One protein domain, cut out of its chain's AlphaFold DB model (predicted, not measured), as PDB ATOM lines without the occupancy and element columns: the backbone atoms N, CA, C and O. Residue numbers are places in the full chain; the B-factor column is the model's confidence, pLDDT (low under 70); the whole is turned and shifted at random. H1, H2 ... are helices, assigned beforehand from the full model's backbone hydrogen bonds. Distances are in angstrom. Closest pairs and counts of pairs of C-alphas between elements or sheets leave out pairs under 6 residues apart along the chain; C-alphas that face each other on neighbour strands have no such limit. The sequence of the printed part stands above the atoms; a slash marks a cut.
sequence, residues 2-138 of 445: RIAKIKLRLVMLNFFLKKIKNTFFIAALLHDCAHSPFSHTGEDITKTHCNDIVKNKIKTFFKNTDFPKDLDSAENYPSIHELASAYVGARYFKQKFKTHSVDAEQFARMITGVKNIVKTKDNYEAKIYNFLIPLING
ATOM      1  N   ARG A   2      -5.952  57.903  -9.561       71.00
ATOM      2  CA  ARG A   2      -6.591  57.170  -8.435       71.00
ATOM      3  C   ARG A   2      -6.760  55.660  -8.689       71.00
ATOM      4  O   ARG A   2      -6.385  54.865  -7.838       71.00
ATOM      5  N   ILE A   3      -7.201  55.265  -9.886       71.69
ATOM      6  CA  ILE A   3      -7.351  53.847 -10.281       71.69
ATOM      7  C   ILE A   3      -6.003  53.108 -10.284       71.69
ATOM      8  O   ILE A   3      -5.915  51.985  -9.801       71.69
ATOM      9  N   ALA A   4      -4.932  53.748 -10.766       68.88
ATOM     10  CA  ALA A   4      -3.588  53.167 -10.759       68.88
ATOM     11  C   ALA A   4      -3.066  52.938  -9.328       68.88
ATOM     12  O   ALA A   4      -2.516  51.880  -9.041       68.88
ATOM     13  N   LYS A   5      -3.317  53.880  -8.404       71.38
ATOM     14  CA  LYS A   5      -2.993  53.714  -6.976       71.38
ATOM     15  C   LYS A   5      -3.779  52.565  -6.330       71.38
ATOM     16  O   LYS A   5      -3.206  51.816  -5.546       71.38
ATOM     17  N   ILE A   6      -5.061  52.402  -6.665       79.00
ATOM     18  CA  ILE A   6      -5.893  51.292  -6.166       79.00
ATOM     19  C   ILE A   6      -5.394  49.950  -6.712       79.00
ATOM     20  O   ILE A   6      -5.181  49.023  -5.935       79.00
ATOM     21  N   LYS A   7      -5.132  49.855  -8.023       74.81
ATOM     22  CA  LYS A   7      -4.567  48.645  -8.641       74.81
ATOM     23  C   LYS A   7      -3.229  48.264  -8.007       74.81
ATOM     24  O   LYS A   7      -3.042  47.104  -7.660       74.81
ATOM     25  N   LEU A   8      -2.340  49.232  -7.785       77.56
ATOM     26  CA  LEU A   8      -1.060  48.989  -7.118       77.56
ATOM     27  C   LEU A   8      -1.252  48.469  -5.685       77.56
ATOM     28  O   LEU A   8      -0.614  47.493  -5.307       77.56
ATOM     29  N   ARG A   9      -2.171  49.058  -4.904       80.44
ATOM     30  CA  ARG A   9      -2.500  48.575  -3.550       80.44
ATOM     31  C   ARG A   9      -3.028  47.140  -3.549       80.44
ATOM     32  O   ARG A   9      -2.611  46.358  -2.705       80.44
ATOM     33  N   LEU A  10      -3.893  46.779  -4.498       80.56
ATOM     34  CA  LEU A  10      -4.414  45.413  -4.631       80.56
ATOM     35  C   LEU A  10      -3.316  44.408  -5.000       80.56
ATOM     36  O   LEU A  10      -3.265  43.319  -4.435       80.56
ATOM     37  N   VAL A  11      -2.406  44.778  -5.905       83.19
ATOM     38  CA  VAL A  11      -1.251  43.939  -6.265       83.19
ATOM     39  C   VAL A  11      -0.333  43.729  -5.059       83.19
ATOM     40  O   VAL A  11       0.051  42.595  -4.777       83.19
ATOM     41  N   MET A  12      -0.038  44.796  -4.311       81.50
ATOM     42  CA  MET A  12       0.767  44.718  -3.087       81.50
ATOM     43  C   MET A  12       0.100  43.847  -2.018       81.50
ATOM     44  O   MET A  12       0.769  43.017  -1.408       81.50
ATOM     45  N   LEU A  13      -1.219  43.977  -1.834       86.06
ATOM     46  CA  LEU A  13      -1.984  43.146  -0.906       86.06
ATOM     47  C   LEU A  13      -1.948  41.667  -1.311       86.06
ATOM     48  O   LEU A  13      -1.694  40.811  -0.472       86.06
ATOM     49  N   ASN A  14      -2.133  41.356  -2.596       87.19
ATOM     50  CA  ASN A  14      -2.058  39.980  -3.090       87.19
ATOM     51  C   ASN A  14      -0.667  39.372  -2.893       87.19
ATOM     52  O   ASN A  14      -0.550  38.215  -2.489       87.19
ATOM     53  N   PHE A  15       0.392  40.145  -3.153       87.75
ATOM     54  CA  PHE A  15       1.761  39.702  -2.904       87.75
ATOM     55  C   PHE A  15       2.002  39.435  -1.414       87.75
ATOM     56  O   PHE A  15       2.548  38.393  -1.052       87.75
ATOM     57  N   PHE A  16       1.534  40.336  -0.551       88.62
ATOM     58  CA  PHE A  16       1.627  40.203   0.897       88.62
ATOM     59  C   PHE A  16       0.883  38.965   1.424       88.62
ATOM     60  O   PHE A  16       1.470  38.145   2.127       88.62
ATOM     61  N   LEU A  17      -0.370  38.759   1.008       89.94
ATOM     62  CA  LEU A  17      -1.163  37.583   1.382       89.94
ATOM     63  C   LEU A  17      -0.527  36.281   0.885       89.94
ATOM     64  O   LEU A  17      -0.502  35.288   1.611       89.94
ATOM     65  N   LYS A  18       0.032  36.281  -0.331       93.56
ATOM     66  CA  LYS A  18       0.781  35.137  -0.864       93.56
ATOM     67  C   LYS A  18       2.017  34.840  -0.016       93.56
ATOM     68  O   LYS A  18       2.260  33.676   0.294       93.56
ATOM     69  N   LYS A  19       2.769  35.874   0.374       95.62
ATOM     70  CA  LYS A  19       3.954  35.745   1.228       95.62
ATOM     71  C   LYS A  19       3.600  35.141   2.587       95.62
ATOM     72  O   LYS A  19       4.228  34.165   2.991       95.62
ATOM     73  N   ILE A  20       2.555  35.647   3.245       95.44
ATOM     74  CA  ILE A  20       2.058  35.098   4.516       95.44
ATOM     75  C   ILE A  20       1.649  33.632   4.355       95.44
ATOM     76  O   ILE A  20       2.138  32.774   5.086       95.44
ATOM     77  N   LYS A  21       0.793  33.338   3.369       95.75
ATOM     78  CA  LYS A  21       0.278  31.989   3.106       95.75
ATOM     79  C   LYS A  21       1.413  30.989   2.886       95.75
ATOM     80  O   LYS A  21       1.426  29.925   3.499       95.75
ATOM     81  N   ASN A  22       2.366  31.332   2.024       97.38
ATOM     82  CA  ASN A  22       3.494  30.459   1.715       97.38
ATOM     83  C   ASN A  22       4.403  30.274   2.928       97.38
ATOM     84  O   ASN A  22       4.837  29.158   3.187       97.38
ATOM     85  N   THR A  23       4.653  31.338   3.690       98.06
ATOM     86  CA  THR A  23       5.449  31.251   4.919       98.06
ATOM     87  C   THR A  23       4.798  30.314   5.928       98.06
ATOM     88  O   THR A  23       5.471  29.421   6.429       98.06
ATOM     89  N   PHE A  24       3.486  30.442   6.142       96.75
ATOM     90  CA  PHE A  24       2.732  29.577   7.047       96.75
ATOM     91  C   PHE A  24       2.778  28.105   6.628       96.75
ATOM     92  O   PHE A  24       3.147  27.253   7.428       96.75
ATOM     93  N   PHE A  25       2.467  27.787   5.367       96.75
ATOM     94  CA  PHE A  25       2.482  26.393   4.909       96.75
ATOM     95  C   PHE A  25       3.872  25.767   4.945       96.75
ATOM     96  O   PHE A  25       4.003  24.595   5.286       96.75
ATOM     97  N   ILE A  26       4.909  26.530   4.597       97.81
ATOM     98  CA  ILE A  26       6.282  26.030   4.635       97.81
ATOM     99  C   ILE A  26       6.757  25.856   6.080       97.81
ATOM    100  O   ILE A  26       7.413  24.859   6.364       97.81
ATOM    101  N   ALA A  27       6.390  26.756   6.998       97.94
ATOM    102  CA  ALA A  27       6.649  26.586   8.426       97.94
ATOM    103  C   ALA A  27       5.946  25.338   8.974       97.94
ATOM    104  O   ALA A  27       6.607  24.501   9.574       97.94
ATOM    105  N   ALA A  28       4.657  25.150   8.679       96.44
ATOM    106  CA  ALA A  28       3.910  23.962   9.091       96.44
ATOM    107  C   ALA A  28       4.516  22.664   8.525       96.44
ATOM    108  O   ALA A  28       4.612  21.670   9.233       96.44
ATOM    109  N   LEU A  29       4.979  22.674   7.272       96.44
ATOM    110  CA  LEU A  29       5.614  21.509   6.648       96.44
ATOM    111  C   LEU A  29       6.981  21.164   7.262       96.44
ATOM    112  O   LEU A  29       7.357  19.997   7.287       96.44
ATOM    113  N   LEU A  30       7.745  22.169   7.700       96.81
ATOM    114  CA  LEU A  30       9.141  22.008   8.125       96.81
ATOM    115  C   LEU A  30       9.358  22.165   9.638       96.81
ATOM    116  O   LEU A  30      10.512  22.160  10.065       96.81
ATOM    117  N   HIS A  31       8.299  22.307  10.440       95.56
ATOM    118  CA  HIS A  31       8.417  22.576  11.879       95.56
ATOM    119  C   HIS A  31       9.242  21.514  12.626       95.56
ATOM    120  O   HIS A  31      10.038  21.870  13.489       95.56
ATOM    121  N   ASP A  32       9.165  20.256  12.182       94.12
ATOM    122  CA  ASP A  32       9.875  19.108  12.760       94.12
ATOM    123  C   ASP A  32      10.968  18.521  11.847       94.12
ATOM    124  O   ASP A  32      11.437  17.398  12.033       94.12
ATOM    125  N   CYS A  33      11.434  19.280  10.847       94.44
ATOM    126  CA  CYS A  33      12.395  18.773   9.857       94.44
ATOM    127  C   CYS A  33      13.796  18.445  10.406       94.44
ATOM    128  O   CYS A  33      14.553  17.749   9.728       94.44
ATOM    129  N   ALA A  34      14.158  18.945  11.590       94.00
ATOM    130  CA  ALA A  34      15.450  18.692  12.225       94.00
ATOM    131  C   ALA A  34      15.308  18.059  13.616       94.00
ATOM    132  O   ALA A  34      16.128  18.306  14.505       94.00
ATOM    133  N   HIS A  35      14.274  17.240  13.808       92.25
ATOM    134  CA  HIS A  35      14.170  16.423  15.005       92.25
ATOM    135  C   HIS A  35      15.321  15.402  15.053       92.25
ATOM    136  O   HIS A  35      15.660  14.771  14.051       92.25
ATOM    137  N   SER A  36      15.936  15.234  16.224       91.88
ATOM    138  CA  SER A  36      16.959  14.207  16.445       91.88
ATOM    139  C   SER A  36      16.419  12.798  16.154       91.88
ATOM    140  O   SER A  36      15.241  12.553  16.429       91.88
ATOM    141  N   PRO A  37      17.264  11.856  15.684       93.19
ATOM    142  CA  PRO A  37      16.923  10.438  15.611       93.19
ATOM    143  C   PRO A  37      16.245   9.925  16.886       93.19
ATOM    144  O   PRO A  37      16.680  10.240  17.996       93.19
ATOM    145  N   PHE A  38      15.194   9.124  16.721       92.50
ATOM    146  CA  PHE A  38      14.279   8.652  17.763       92.50
ATOM    147  C   PHE A  38      13.518   9.757  18.496       92.50
ATOM    148  O   PHE A  38      13.141   9.618  19.665       92.50
ATOM    149  N   SER A  39      13.290  10.863  17.802       90.56
ATOM    150  CA  SER A  39      12.526  12.003  18.277       90.56
ATOM    151  C   SER A  39      12.975  12.442  19.679       90.56
ATOM    152  O   SER A  39      14.128  12.831  19.879       90.56
ATOM    153  N   HIS A  40      12.082  12.396  20.672       86.12
ATOM    154  CA  HIS A  40      12.358  12.866  22.027       86.12
ATOM    155  C   HIS A  40      13.509  12.134  22.723       86.12
ATOM    156  O   HIS A  40      14.195  12.750  23.531       86.12
ATOM    157  N   THR A  41      13.746  10.856  22.415       88.06
ATOM    158  CA  THR A  41      14.843  10.108  23.043       88.06
ATOM    159  C   THR A  41      16.202  10.659  22.619       88.06
ATOM    160  O   THR A  41      17.062  10.884  23.469       88.06
ATOM    161  N   GLY A  42      16.395  10.941  21.326       87.31
ATOM    162  CA  GLY A  42      17.593  11.642  20.862       87.31
ATOM    163  C   GLY A  42      17.609  13.103  21.306       87.31
ATOM    164  O   GLY A  42      18.667  13.653  21.607       87.31
ATOM    165  N   GLU A  43      16.440  13.738  21.394       86.19
ATOM    166  CA  GLU A  43      16.327  15.122  21.839       86.19
ATOM    167  C   GLU A  43      16.864  15.328  23.260       86.19
ATOM    168  O   GLU A  43      17.569  16.306  23.494       86.19
ATOM    169  N   ASP A  44      16.593  14.411  24.189       85.75
ATOM    170  CA  ASP A  44      17.092  14.486  25.569       85.75
ATOM    171  C   ASP A  44      18.634  14.518  25.620       85.75
ATOM    172  O   ASP A  44      19.225  15.299  26.373       85.75
ATOM    173  N   ILE A  45      19.294  13.782  24.719       84.50
ATOM    174  CA  ILE A  45      20.753  13.827  24.542       84.50
ATOM    175  C   ILE A  45      21.176  15.190  23.970       84.50
ATOM    176  O   ILE A  45      22.082  15.845  24.491       84.50
ATOM    177  N   THR A  46      20.492  15.679  22.931       81.50
ATOM    178  CA  THR A  46      20.829  16.978  22.316       81.50
ATOM    179  C   THR A  46      20.594  18.174  23.232       81.50
ATOM    180  O   THR A  46      21.397  19.103  23.235       81.50
ATOM    181  N   LYS A  47      19.536  18.165  24.050       81.94
ATOM    182  CA  LYS A  47      19.257  19.210  25.046       81.94
ATOM    183  C   LYS A  47      20.387  19.331  26.054       81.94
ATOM    184  O   LYS A  47      20.698  20.437  26.484       81.94
ATOM    185  N   THR A  48      20.988  18.204  26.407       78.12
ATOM    186  CA  THR A  48      22.055  18.142  27.402       78.12
ATOM    187  C   THR A  48      23.392  18.608  26.824       78.12
ATOM    188  O   THR A  48      24.159  19.258  27.527       78.12
ATOM    189  N   HIS A  49      23.668  18.332  25.542       78.38
ATOM    190  CA  HIS A  49      25.024  18.484  24.989       78.38
ATOM    191  C   HIS A  49      25.153  19.444  23.795       78.38
ATOM    192  O   HIS A  49      26.230  19.956  23.537       78.38
ATOM    193  N   CYS A  50      24.075  19.715  23.060       78.88
ATOM    194  CA  CYS A  50      24.095  20.502  21.816       78.88
ATOM    195  C   CYS A  50      23.405  21.869  21.937       78.88
ATOM    196  O   CYS A  50      23.392  22.638  20.974       78.88
ATOM    197  N   ASN A  51      22.787  22.164  23.085       84.69
ATOM    198  CA  ASN A  51      21.876  23.296  23.260       84.69
ATOM    199  C   ASN A  51      22.488  24.633  22.828       84.69
ATOM    200  O   ASN A  51      21.935  25.335  21.981       84.69
ATOM    201  N   ASP A  52      23.668  24.956  23.351       87.00
ATOM    202  CA  ASP A  52      24.312  26.244  23.087       87.00
ATOM    203  C   ASP A  52      24.743  26.388  21.628       87.00
ATOM    204  O   ASP A  52      24.667  27.473  21.053       87.00
ATOM    205  N   ILE A  53      25.120  25.289  20.979       87.62
ATOM    206  CA  ILE A  53      25.517  25.297  19.571       87.62
ATOM    207  C   ILE A  53      24.319  25.596  18.686       87.62
ATOM    208  O   ILE A  53      24.408  26.474  17.828       87.62
ATOM    209  N   VAL A  54      23.192  24.914  18.907       91.75
ATOM    210  CA  VAL A  54      21.958  25.161  18.149       91.75
ATOM    211  C   VAL A  54      21.513  26.615  18.332       91.75
ATOM    212  O   VAL A  54      21.297  27.320  17.340       91.75
ATOM    213  N   LYS A  55      21.482  27.102  19.581       93.81
ATOM    214  CA  LYS A  55      21.157  28.498  19.922       93.81
ATOM    215  C   LYS A  55      22.073  29.500  19.219       93.81
ATOM    216  O   LYS A  55      21.602  30.454  18.600       93.81
ATOM    217  N   ASN A  56      23.384  29.286  19.264       94.31
ATOM    218  CA  ASN A  56      24.351  30.185  18.640       94.31
ATOM    219  C   ASN A  56      24.218  30.193  17.114       94.31
ATOM    220  O   ASN A  56      24.300  31.255  16.490       94.31
ATOM    221  N   LYS A  57      23.970  29.034  16.495       95.19
ATOM    222  CA  LYS A  57      23.806  28.903  15.041       95.19
ATOM    223  C   LYS A  57      22.586  29.661  14.531       95.19
ATOM    224  O   LYS A  57      22.729  30.444  13.591       95.19
ATOM    225  N   ILE A  58      21.422  29.484  15.161       96.94
ATOM    226  CA  ILE A  58      20.199  30.180  14.740       96.94
ATOM    227  C   ILE A  58      20.311  31.695  14.954       96.94
ATOM    228  O   ILE A  58      20.019  32.462  14.034       96.94
ATOM    229  N   LYS A  59      20.841  32.144  16.102       97.31
ATOM    230  CA  LYS A  59      21.068  33.575  16.368       97.31
ATOM    231  C   LYS A  59      22.025  34.200  15.360       97.31
ATOM    232  O   LYS A  59      21.744  35.265  14.820       97.31
ATOM    233  N   THR A  60      23.128  33.517  15.058       97.62
ATOM    234  CA  THR A  60      24.108  33.988  14.069       97.62
ATOM    235  C   THR A  60      23.497  34.071  12.673       97.62
ATOM    236  O   THR A  60      23.773  35.018  11.935       97.62
ATOM    237  N   PHE A  61      22.651  33.106  12.303       97.44
ATOM    238  CA  PHE A  61      21.977  33.094  11.005       97.44
ATOM    239  C   PHE A  61      21.010  34.275  10.841       97.44
ATOM    240  O   PHE A  61      20.980  34.897   9.778       97.44
ATOM    241  N   PHE A  62      20.284  34.627  11.904       97.44
ATOM    242  CA  PHE A  62      19.309  35.721  11.933       97.44
ATOM    243  C   PHE A  62      19.840  37.024  12.556       97.44
ATOM    244  O   PHE A  62      19.054  37.908  12.892       97.44
ATOM    245  N   LYS A  63      21.165  37.193  12.667       97.06
ATOM    246  CA  LYS A  63      21.814  38.317  13.378       97.06
ATOM    247  C   LYS A  63      21.415  39.723  12.909       97.06
ATOM    248  O   LYS A  63      21.559  40.676  13.659       97.06
ATOM    249  N   ASN A  64      20.939  39.850  11.669       95.81
ATOM    250  CA  ASN A  64      20.529  41.121  11.061       95.81
ATOM    251  C   ASN A  64      19.008  41.362  11.154       95.81
ATOM    252  O   ASN A  64      18.460  42.127  10.364       95.81
ATOM    253  N   THR A  65      18.313  40.658  12.046       94.88
ATOM    254  CA  THR A  65      16.860  40.758  12.258       94.88
ATOM    255  C   THR A  65      16.563  40.975  13.738       94.88
ATOM    256  O   THR A  65      17.460  40.864  14.573       94.88
ATOM    257  N   ASP A  66      15.299  41.219  14.079       93.44
ATOM    258  CA  ASP A  66      14.872  41.343  15.478       93.44
ATOM    259  C   ASP A  66      14.769  39.980  16.191       93.44
ATOM    260  O   ASP A  66      14.671  39.926  17.417       93.44
ATOM    261  N   PHE A  67      14.812  38.868  15.445       96.00
ATOM    262  CA  PHE A  67      14.590  37.523  15.982       96.00
ATOM    263  C   PHE A  67      15.519  37.147  17.149       96.00
ATOM    264  O   PHE A  67      14.998  36.690  18.162       96.00
ATOM    265  N   PRO A  68      16.856  37.347  17.095       96.62
ATOM    266  CA  PRO A  68      17.731  36.986  18.213       96.62
ATOM    267  C   PRO A  68      17.399  37.737  19.507       96.62
ATOM    268  O   PRO A  68      17.429  37.143  20.580       96.62
ATOM    269  N   LYS A  69      17.046  39.025  19.400       94.81
ATOM    270  CA  LYS A  69      16.672  39.864  20.546       94.81
ATOM    271  C   LYS A  69      15.347  39.407  21.159       94.81
ATOM    272  O   LYS A  69      15.241  39.304  22.381       94.81
ATOM    273  N   ASP A  70      14.355  39.130  20.315       94.50
ATOM    274  CA  ASP A  70      13.047  38.647  20.762       94.50
ATOM    275  C   ASP A  70      13.152  37.238  21.369       94.50
ATOM    276  O   ASP A  70      12.514  36.961  22.379       94.50
ATOM    277  N   LEU A  71      14.003  36.369  20.808       95.12
ATOM    278  CA  LEU A  71      14.289  35.034  21.339       95.12
ATOM    279  C   LEU A  71      14.890  35.096  22.750       95.12
ATOM    280  O   LEU A  71      14.514  34.304  23.607       95.12
ATOM    281  N   ASP A  72      15.800  36.040  23.004       94.00
ATOM    282  CA  ASP A  72      16.395  36.237  24.333       94.00
ATOM    283  C   ASP A  72      15.423  36.822  25.361       94.00
ATOM    284  O   ASP A  72      15.638  36.680  26.562       94.00
ATOM    285  N   SER A  73      14.338  37.439  24.891       91.31
ATOM    286  CA  SER A  73      13.282  38.016  25.729       91.31
ATOM    287  C   SER A  73      12.054  37.105  25.854       91.31
ATOM    288  O   SER A  73      11.048  37.515  26.429       91.31
ATOM    289  N   ALA A  74      12.094  35.897  25.281       88.31
ATOM    290  CA  ALA A  74      10.953  34.994  25.254       88.31
ATOM    291  C   ALA A  74      10.657  34.423  26.650       88.31
ATOM    292  O   ALA A  74      11.532  33.840  27.287       88.31
ATOM    293  N   GLU A  75       9.403  34.532  27.098       81.44
ATOM    294  CA  GLU A  75       8.949  33.967  28.381       81.44
ATOM    295  C   GLU A  75       9.088  32.440  28.419       81.44
ATOM    296  O   GLU A  75       9.515  31.863  29.418       81.44
ATOM    297  N   ASN A  76       8.763  31.785  27.300       83.31
ATOM    298  CA  ASN A  76       8.943  30.356  27.097       83.31
ATOM    299  C   ASN A  76      10.013  30.140  26.032       83.31
ATOM    300  O   ASN A  76       9.782  30.397  24.851       83.31
ATOM    301  N   TYR A  77      11.188  29.671  26.455       90.06
ATOM    302  CA  TYR A  77      12.270  29.405  25.516       90.06
ATOM    303  C   TYR A  77      11.920  28.207  24.612       90.06
ATOM    304  O   TYR A  77      11.460  27.187  25.140       90.06
ATOM    305  N   PRO A  78      12.158  28.292  23.288       92.44
ATOM    306  CA  PRO A  78      11.802  27.225  22.356       92.44
ATOM    307  C   PRO A  78      12.571  25.932  22.636       92.44
ATOM    308  O   PRO A  78      13.691  25.945  23.165       92.44
ATOM    309  N   SER A  79      11.980  24.804  22.262       91.38
ATOM    310  CA  SER A  79      12.642  23.505  22.333       91.38
ATOM    311  C   SER A  79      13.844  23.452  21.378       91.38
ATOM    312  O   SER A  79      13.972  24.232  20.429       91.38
ATOM    313  N   ILE A  80      14.766  22.514  21.610       92.12
ATOM    314  CA  ILE A  80      15.968  22.433  20.773       92.12
ATOM    315  C   ILE A  80      15.644  21.992  19.339       92.12
ATOM    316  O   ILE A  80      16.274  22.492  18.409       92.12
ATOM    317  N   HIS A  81      14.658  21.105  19.153       93.25
ATOM    318  CA  HIS A  81      14.245  20.660  17.821       93.25
ATOM    319  C   HIS A  81      13.558  21.789  17.045       93.25
ATOM    320  O   HIS A  81      13.839  21.941  15.864       93.25
ATOM    321  N   GLU A  82      12.774  22.654  17.698       96.06
ATOM    322  CA  GLU A  82      12.189  23.844  17.060       96.06
ATOM    323  C   GLU A  82      13.284  24.800  16.554       96.06
ATOM    324  O   GLU A  82      13.262  25.244  15.403       96.06
ATOM    325  N   LEU A  83      14.297  25.087  17.384       96.75
ATOM    326  CA  LEU A  83      15.434  25.931  16.989       96.75
ATOM    327  C   LEU A  83      16.248  25.289  15.858       96.75
ATOM    328  O   LEU A  83      16.644  25.969  14.907       96.75
ATOM    329  N   ALA A  84      16.496  23.981  15.946       95.81
ATOM    330  CA  ALA A  84      17.198  23.238  14.910       95.81
ATOM    331  C   ALA A  84      16.412  23.253  13.592       95.81
ATOM    332  O   ALA A  84      17.000  23.559  12.557       95.81
ATOM    333  N   SER A  85      15.099  23.014  13.616       97.50
ATOM    334  CA  SER A  85      14.228  22.997  12.433       97.50
ATOM    335  C   SER A  85      14.134  24.371  11.779       97.50
ATOM    336  O   SER A  85      14.293  24.494  10.563       97.50
ATOM    337  N   ALA A  86      13.969  25.429  12.577       98.25
ATOM    338  CA  ALA A  86      13.980  26.802  12.084       98.25
ATOM    339  C   ALA A  86      15.310  27.144  11.390       98.25
ATOM    340  O   ALA A  86      15.322  27.712  10.294       98.25
ATOM    341  N   TYR A  87      16.436  26.754  11.990       97.94
ATOM    342  CA  TYR A  87      17.759  26.960  11.410       97.94
ATOM    343  C   TYR A  87      17.988  26.135  10.137       97.94
ATOM    344  O   TYR A  87      18.380  26.686   9.103       97.94
ATOM    345  N   VAL A  88      17.749  24.822  10.199       97.25
ATOM    346  CA  VAL A  88      17.995  23.887   9.097       97.25
ATOM    347  C   VAL A  88      17.093  24.223   7.918       97.25
ATOM    348  O   VAL A  88      17.600  24.396   6.809       97.25
ATOM    349  N   GLY A  89      15.793  24.411   8.149       97.81
ATOM    350  CA  GLY A  89      14.830  24.778   7.116       97.81
ATOM    351  C   GLY A  89      15.196  26.092   6.423       97.81
ATOM    352  O   GLY A  89      15.301  26.138   5.194       97.81
ATOM    353  N   ALA A  90      15.487  27.146   7.194       97.88
ATOM    354  CA  ALA A  90      15.833  28.450   6.628       97.88
ATOM    355  C   ALA A  90      17.177  28.441   5.881       97.88
ATOM    356  O   ALA A  90      17.323  29.109   4.851       97.88
ATOM    357  N   ARG A  91      18.169  27.682   6.367       97.19
ATOM    358  CA  ARG A  91      19.477  27.557   5.712       97.19
ATOM    359  C   ARG A  91      19.404  26.700   4.451       97.19
ATOM    360  O   ARG A  91      19.894  27.143   3.411       97.19
ATOM    361  N   TYR A  92      18.804  25.514   4.528       96.62
ATOM    362  CA  TYR A  92      18.725  24.561   3.419       96.62
ATOM    363  C   TYR A  92      17.910  25.130   2.255       96.62
ATOM    364  O   TYR A  92      18.354  25.133   1.106       96.62
ATOM    365  N   PHE A  93      16.743  25.708   2.550       96.69
ATOM    366  CA  PHE A  93      15.821  26.211   1.533       96.69
ATOM    367  C   PHE A  93      15.987  27.702   1.225       96.69
ATOM    368  O   PHE A  93      15.140  28.276   0.539       96.69
ATOM    369  N   LYS A  94      17.095  28.339   1.633       96.25
ATOM    370  CA  LYS A  94      17.338  29.787   1.468       96.25
ATOM    371  C   LYS A  94      17.024  30.313   0.063       96.25
ATOM    372  O   LYS A  94      16.409  31.367  -0.085       96.25
ATOM    373  N   GLN A  95      17.437  29.590  -0.980       96.38
ATOM    374  CA  GLN A  95      17.166  29.992  -2.365       96.38
ATOM    375  C   GLN A  95      15.695  29.783  -2.751       96.38
ATOM    376  O   GLN A  95      15.098  30.646  -3.391       96.38
ATOM    377  N   LYS A  96      15.088  28.669  -2.325       96.75
ATOM    378  CA  LYS A  96      13.672  28.366  -2.583       96.75
ATOM    379  C   LYS A  96      12.743  29.344  -1.870       96.75
ATOM    380  O   LYS A  96      11.733  29.730  -2.449       96.75
ATOM    381  N   PHE A  97      13.112  29.820  -0.681       96.56
ATOM    382  CA  PHE A  97      12.353  30.839   0.043       96.56
ATOM    383  C   PHE A  97      12.249  32.134  -0.769       96.56
ATOM    384  O   PHE A  97      11.162  32.695  -0.887       96.56
ATOM    385  N   LYS A  98      13.335  32.557  -1.434       94.00
ATOM    386  CA  LYS A  98      13.301  33.711  -2.348       94.00
ATOM    387  C   LYS A  98      12.355  33.471  -3.526       94.00
ATOM    388  O   LYS A  98      11.517  34.320  -3.815       94.00
ATOM    389  N   THR A  99      12.455  32.311  -4.178       94.94
ATOM    390  CA  THR A  99      11.623  31.962  -5.344       94.94
ATOM    391  C   THR A  99      10.135  31.864  -5.006       94.94
ATOM    392  O   THR A  99       9.295  32.278  -5.802       94.94
ATOM    393  N   HIS A 100       9.794  31.349  -3.824       94.69
ATOM    394  CA  HIS A 100       8.409  31.147  -3.395       94.69
ATOM    395  C   HIS A 100       7.867  32.267  -2.502       94.69
ATOM    396  O   HIS A 100       6.757  32.138  -1.991       94.69
ATOM    397  N   SER A 101       8.595  33.378  -2.349       95.19
ATOM    398  CA  SER A 101       8.183  34.507  -1.504       95.19
ATOM    399  C   SER A 101       7.883  34.076  -0.062       95.19
ATOM    400  O   SER A 101       6.827  34.388   0.470       95.19
ATOM    401  N   VAL A 102       8.794  33.330   0.556       97.38
ATOM    402  CA  VAL A 102       8.730  32.945   1.972       97.38
ATOM    403  C   VAL A 102       9.565  33.922   2.790       97.38
ATOM    404  O   VAL A 102      10.695  34.249   2.417       97.38
ATOM    405  N   ASP A 103       9.016  34.383   3.908       97.06
ATOM    406  CA  ASP A 103       9.756  35.172   4.884       97.06
ATOM    407  C   ASP A 103      10.553  34.258   5.814       97.06
ATOM    408  O   ASP A 103       9.972  33.498   6.584       97.06
ATOM    409  N   ALA A 104      11.883  34.318   5.752       97.75
ATOM    410  CA  ALA A 104      12.734  33.451   6.563       97.75
ATOM    411  C   ALA A 104      12.646  33.759   8.068       97.75
ATOM    412  O   ALA A 104      12.742  32.838   8.875       97.75
ATOM    413  N   GLU A 105      12.476  35.031   8.448       96.94
ATOM    414  CA  GLU A 105      12.376  35.422   9.858       96.94
ATOM    415  C   GLU A 105      11.033  34.959  10.427       96.94
ATOM    416  O   GLU A 105      10.988  34.337  11.485       96.94
ATOM    417  N   GLN A 106       9.936  35.200   9.701       97.12
ATOM    418  CA  GLN A 106       8.609  34.783  10.165       97.12
ATOM    419  C   GLN A 106       8.429  33.263  10.109       97.12
ATOM    420  O   GLN A 106       7.776  32.707  10.985       97.12
ATOM    421  N   PHE A 107       9.067  32.579   9.155       98.38
ATOM    422  CA  PHE A 107       9.191  31.119   9.153       98.38
ATOM    423  C   PHE A 107       9.820  30.612  10.458       98.38
ATOM    424  O   PHE A 107       9.252  29.740  11.110       98.38
ATOM    425  N   ALA A 108      10.957  31.187  10.870       98.19
ATOM    426  CA  ALA A 108      11.620  30.793  12.111       98.19
ATOM    427  C   ALA A 108      10.733  31.065  13.332       98.19
ATOM    428  O   ALA A 108      10.544  30.175  14.152       98.19
ATOM    429  N   ARG A 109      10.116  32.250  13.408       97.06
ATOM    430  CA  ARG A 109       9.201  32.628  14.498       97.06
ATOM    431  C   ARG A 109       7.998  31.699  14.631       97.06
ATOM    432  O   ARG A 109       7.606  31.394  15.750       97.06
ATOM    433  N   MET A 110       7.424  31.250  13.513       96.75
ATOM    434  CA  MET A 110       6.307  30.299  13.506       96.75
ATOM    435  C   MET A 110       6.701  28.936  14.069       96.75
ATOM    436  O   MET A 110       5.927  28.358  14.821       96.75
ATOM    437  N   ILE A 111       7.896  28.445  13.733       97.44
ATOM    438  CA  ILE A 111       8.399  27.167  14.250       97.44
ATOM    439  C   ILE A 111       8.755  27.285  15.735       97.44
ATOM    440  O   ILE A 111       8.431  26.399  16.513       97.44
ATOM    441  N   THR A 112       9.399  28.382  16.142       96.50
ATOM    442  CA  THR A 112       9.920  28.536  17.508       96.50
ATOM    443  C   THR A 112       8.937  29.165  18.492       96.50
ATOM    444  O   THR A 112       9.302  29.377  19.640       96.50
ATOM    445  N   GLY A 113       7.749  29.594  18.067       94.19
ATOM    446  CA  GLY A 113       6.798  30.277  18.958       94.19
ATOM    447  C   GLY A 113       7.163  31.727  19.332       94.19
ATOM    448  O   GLY A 113       6.457  32.366  20.111       94.19
ATOM    449  N   VAL A 114       8.251  32.294  18.791       93.81
ATOM    450  CA  VAL A 114       8.782  33.603  19.227       93.81
ATOM    451  C   VAL A 114       8.015  34.754  18.571       93.81
ATOM    452  O   VAL A 114       8.216  35.064  17.392       93.81
ATOM    453  N   LYS A 115       7.173  35.444  19.349       92.00
ATOM    454  CA  LYS A 115       6.382  36.600  18.886       92.00
ATOM    455  C   LYS A 115       7.265  37.784  18.462       92.00
ATOM    456  O   LYS A 115       8.348  38.011  18.991       92.00
ATOM    457  N   ASN A 116       6.777  38.574  17.507       91.69
ATOM    458  CA  ASN A 116       7.363  39.858  17.119       91.69
ATOM    459  C   ASN A 116       7.053  40.895  18.213       91.69
ATOM    460  O   ASN A 116       5.908  41.334  18.292       91.69
ATOM    461  N   ILE A 117       8.024  41.295  19.045       85.06
ATOM    462  CA  ILE A 117       7.770  42.192  20.197       85.06
ATOM    463  C   ILE A 117       7.812  43.666  19.779       85.06
ATOM    464  O   ILE A 117       6.882  44.425  20.034       85.06
ATOM    465  N   VAL A 118       8.879  44.082  19.092       70.31
ATOM    466  CA  VAL A 118       9.135  45.502  18.767       70.31
ATOM    467  C   VAL A 118       8.078  46.091  17.823       70.31
ATOM    468  O   VAL A 118       7.835  47.296  17.818       70.31
ATOM    469  N   LYS A 119       7.424  45.246  17.021       64.25
ATOM    470  CA  LYS A 119       6.566  45.694  15.922       64.25
ATOM    471  C   LYS A 119       5.098  45.920  16.339       64.25
ATOM    472  O   LYS A 119       4.378  46.563  15.599       64.25
ATOM    473  N   THR A 120       4.604  45.463  17.490       64.50
ATOM    474  CA  THR A 120       3.145  45.278  17.701       64.50
ATOM    475  C   THR A 120       2.288  46.515  17.966       64.50
ATOM    476  O   THR A 120       1.098  46.450  17.660       64.50
ATOM    477  N   LYS A 121       2.821  47.626  18.498       62.69
ATOM    478  CA  LYS A 121       1.967  48.753  18.935       62.69
ATOM    479  C   LYS A 121       1.128  49.365  17.800       62.69
ATOM    480  O   LYS A 121      -0.038  49.646  18.038       62.69
ATOM    481  N   ASP A 122       1.655  49.420  16.569       68.31
ATOM    482  CA  ASP A 122       0.954  49.981  15.394       68.31
ATOM    483  C   ASP A 122       1.168  49.192  14.077       68.31
ATOM    484  O   ASP A 122       0.811  49.661  12.994       68.31
ATOM    485  N   ASN A 123       1.753  47.985  14.119       84.19
ATOM    486  CA  ASN A 123       2.033  47.196  12.911       84.19
ATOM    487  C   ASN A 123       1.046  46.031  12.724       84.19
ATOM    488  O   ASN A 123       1.154  44.984  13.368       84.19
ATOM    489  N   TYR A 124       0.131  46.181  11.765       84.19
ATOM    490  CA  TYR A 124      -0.819  45.132  11.383       84.19
ATOM    491  C   TYR A 124      -0.150  43.850  10.867       84.19
ATOM    492  O   TYR A 124      -0.651  42.761  11.133       84.19
ATOM    493  N   GLU A 125       0.981  43.942  10.161       87.31
ATOM    494  CA  GLU A 125       1.709  42.763   9.670       87.31
ATOM    495  C   GLU A 125       2.248  41.932  10.840       87.31
ATOM    496  O   GLU A 125       2.070  40.716  10.869       87.31
ATOM    497  N   ALA A 126       2.826  42.585  11.851       88.12
ATOM    498  CA  ALA A 126       3.301  41.896  13.048       88.12
ATOM    499  C   ALA A 126       2.160  41.243  13.837       88.12
ATOM    500  O   ALA A 126       2.325  40.125  14.316       88.12
ATOM    501  N   LYS A 127       0.994  41.899  13.925       89.50
ATOM    502  CA  LYS A 127      -0.211  41.315  14.538       89.50
ATOM    503  C   LYS A 127      -0.682  40.064  13.789       89.50
ATOM    504  O   LYS A 127      -0.970  39.057  14.423       89.50
ATOM    505  N   ILE A 128      -0.692  40.090  12.453       91.62
ATOM    506  CA  ILE A 128      -1.051  38.918  11.637       91.62
ATOM    507  C   ILE A 128      -0.077  37.764  11.887       91.62
ATOM    508  O   ILE A 128      -0.519  36.642  12.120       91.62
ATOM    509  N   TYR A 129       1.237  38.007  11.871       92.50
ATOM    510  CA  TYR A 129       2.197  36.936  12.143       92.50
ATOM    511  C   TYR A 129       2.101  36.418  13.578       92.50
ATOM    512  O   TYR A 129       2.100  35.207  13.769       92.50
ATOM    513  N   ASN A 130       1.944  37.296  14.571       91.00
ATOM    514  CA  ASN A 130       1.780  36.889  15.969       91.00
ATOM    515  C   ASN A 130       0.521  36.049  16.204       91.00
ATOM    516  O   ASN A 130       0.552  35.172  17.059       91.00
ATOM    517  N   PHE A 131      -0.529  36.251  15.409       90.81
ATOM    518  CA  PHE A 131      -1.706  35.386  15.390       90.81
ATOM    519  C   PHE A 131      -1.437  34.014  14.757       90.81
ATOM    520  O   PHE A 131      -1.979  33.013  15.213       90.81
ATOM    521  N   LEU A 132      -0.597  33.948  13.719       92.56
ATOM    522  CA  LEU A 132      -0.280  32.699  13.017       92.56
ATOM    523  C   LEU A 132       0.720  31.810  13.762       92.56
ATOM    524  O   LEU A 132       0.631  30.592  13.653       92.56
ATOM    525  N   ILE A 133       1.667  32.397  14.498       92.88
ATOM    526  CA  ILE A 133       2.675  31.668  15.285       92.88
ATOM    527  C   ILE A 133       2.042  30.574  16.173       92.88
ATOM    528  O   ILE A 133       2.396  29.408  15.999       92.88
ATOM    529  N   PRO A 134       1.064  30.879  17.050       89.81
ATOM    530  CA  PRO A 134       0.433  29.875  17.907       89.81
ATOM    531  C   PRO A 134      -0.467  28.877  17.163       89.81
ATOM    532  O   PRO A 134      -0.950  27.939  17.782       89.81
ATOM    533  N   LEU A 135      -0.702  29.035  15.853       91.19
ATOM    534  CA  LEU A 135      -1.378  28.008  15.049       91.19
ATOM    535  C   LEU A 135      -0.429  26.892  14.598       91.19
ATOM    536  O   LEU A 135      -0.917  25.880  14.101       91.19
ATOM    537  N   ILE A 136       0.890  27.072  14.735       92.06
ATOM    538  CA  ILE A 136       1.913  26.037  14.496       92.06
ATOM    539  C   ILE A 136       2.583  25.640  15.812       92.06
ATOM    540  O   ILE A 136       2.728  24.454  16.066       92.06
ATOM    541  N   ASN A 137       2.947  26.620  16.643       88.25
ATOM    542  CA  ASN A 137       3.552  26.419  17.960       88.25
ATOM    543  C   ASN A 137       2.592  26.909  19.057       88.25
ATOM    544  O   ASN A 137       2.842  27.879  19.772       88.25
ATOM    545  N   GLY A 138       1.411  26.302  19.111       80.25
ATOM    546  CA  GLY A 138       0.407  26.578  20.133       80.25
ATOM    547  C   GLY A 138       0.665  25.762  21.393       80.25
ATOM    548  O   GLY A 138       1.571  24.934  21.442       80.25
TER     549      GLY A 138
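AT A GLANCE: This is residues 2 to 138 of the 445 residues of an uncharacterized protein of Lentisphaerae bacterium (UniProt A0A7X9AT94). A small helical body with one long helical arm: H5 and H7 pack side by side in its core, running opposite ways, with H3 on H5, and H8 and residues 23 to 28 of H1 on H7. Residues 2 to 14 of H1 stick out from the body, while H2 crosses the far end of the domain at residues 80 to 81 of H5. The printed part has 137 residues with eight named helices, H1 to H8 in order, and no named strand; the class is all helix. The whole is compact, with a radius of gyration of the C-alphas of 16.1 A, and spans 61 by 30 by 26 A.

IN THESE COORDINATES: H1, residues 2 to 30, begins with C-alpha 2 at (-6.591, 57.170, -8.435) and is 41.9 A long. H2 is residues 40 to 49, 14.2 A, and H3 is residues 51 to 61, 15.7 A. H4 is residues 67 to 72, 8.6 A. H5, residues 80 to 92, is 17.7 A long, with C-alpha 80 at (15.968, 22.433, 20.773). H6 is residues 94 to 99, 9.2 A, and H7 is residues 104 to 112, 12.3 A. H8, residues 124 to 135, is 17.5 A long and ends with C-alpha 135 at (-1.378, 28.008, 15.049).

HOW THE PARTS SIT: H5 is the hub, touching H1, H2, H3 and H7. H5 and H7 touch at a shallow tilt of 22 degrees, opposite ways; their closest C-alphas, of Ala 86 and Ala 108, are 4.6 A apart. H3 touches H5, closest at the C-alphas of Ile 58 and Tyr 87, 5.2 A, the same way at a shallow tilt of 33 degrees, only just short of steep. H2 touches H5 about perpendicular, at 88 degrees, with the C-alphas of Lys 47 and Ile 80 closest at 6.3 A. H1 touches H7 at a steep tilt of 43 degrees, closest at Ala 27 and Phe 107, whose C-alphas are 5.2 A apart. H1 only just touches H5, with residue 30 alone and 3 pairs of C-alphas within 8 A; the closest are those of Leu 30 and Gly 89, 6.4 A. H8 touches H7 with residues 129 to 134 alone; the closest C-alphas, of Met 110 and Ile 133, are 4.3 A apart. H4 is close to but not clearly touching H7, the C-alphas of Phe 67 and Glu 105 being closest at 6.8 A. H6 is close to but not clearly touching H5, closest at the C-alphas of Ala 90 and Phe 97, 7.8 A. Every O i to N i+4 pair is within hydrogen-bond range in H1, H3, H4, H5 and H7; the counts are 5 of 6 in H2, 1 of 2 in H6 and 6 of 8 in H8.

THE WHOLE: The C-alphas of Arg 2 and Ile 45 are the two farthest apart, 60.9 A. The printed part has no cut, and the link from H7 to H8, 11 residues, is long. The mean pLDDT of the printed part is 90.4; residue 4 and residues 119 to 122 are under 70.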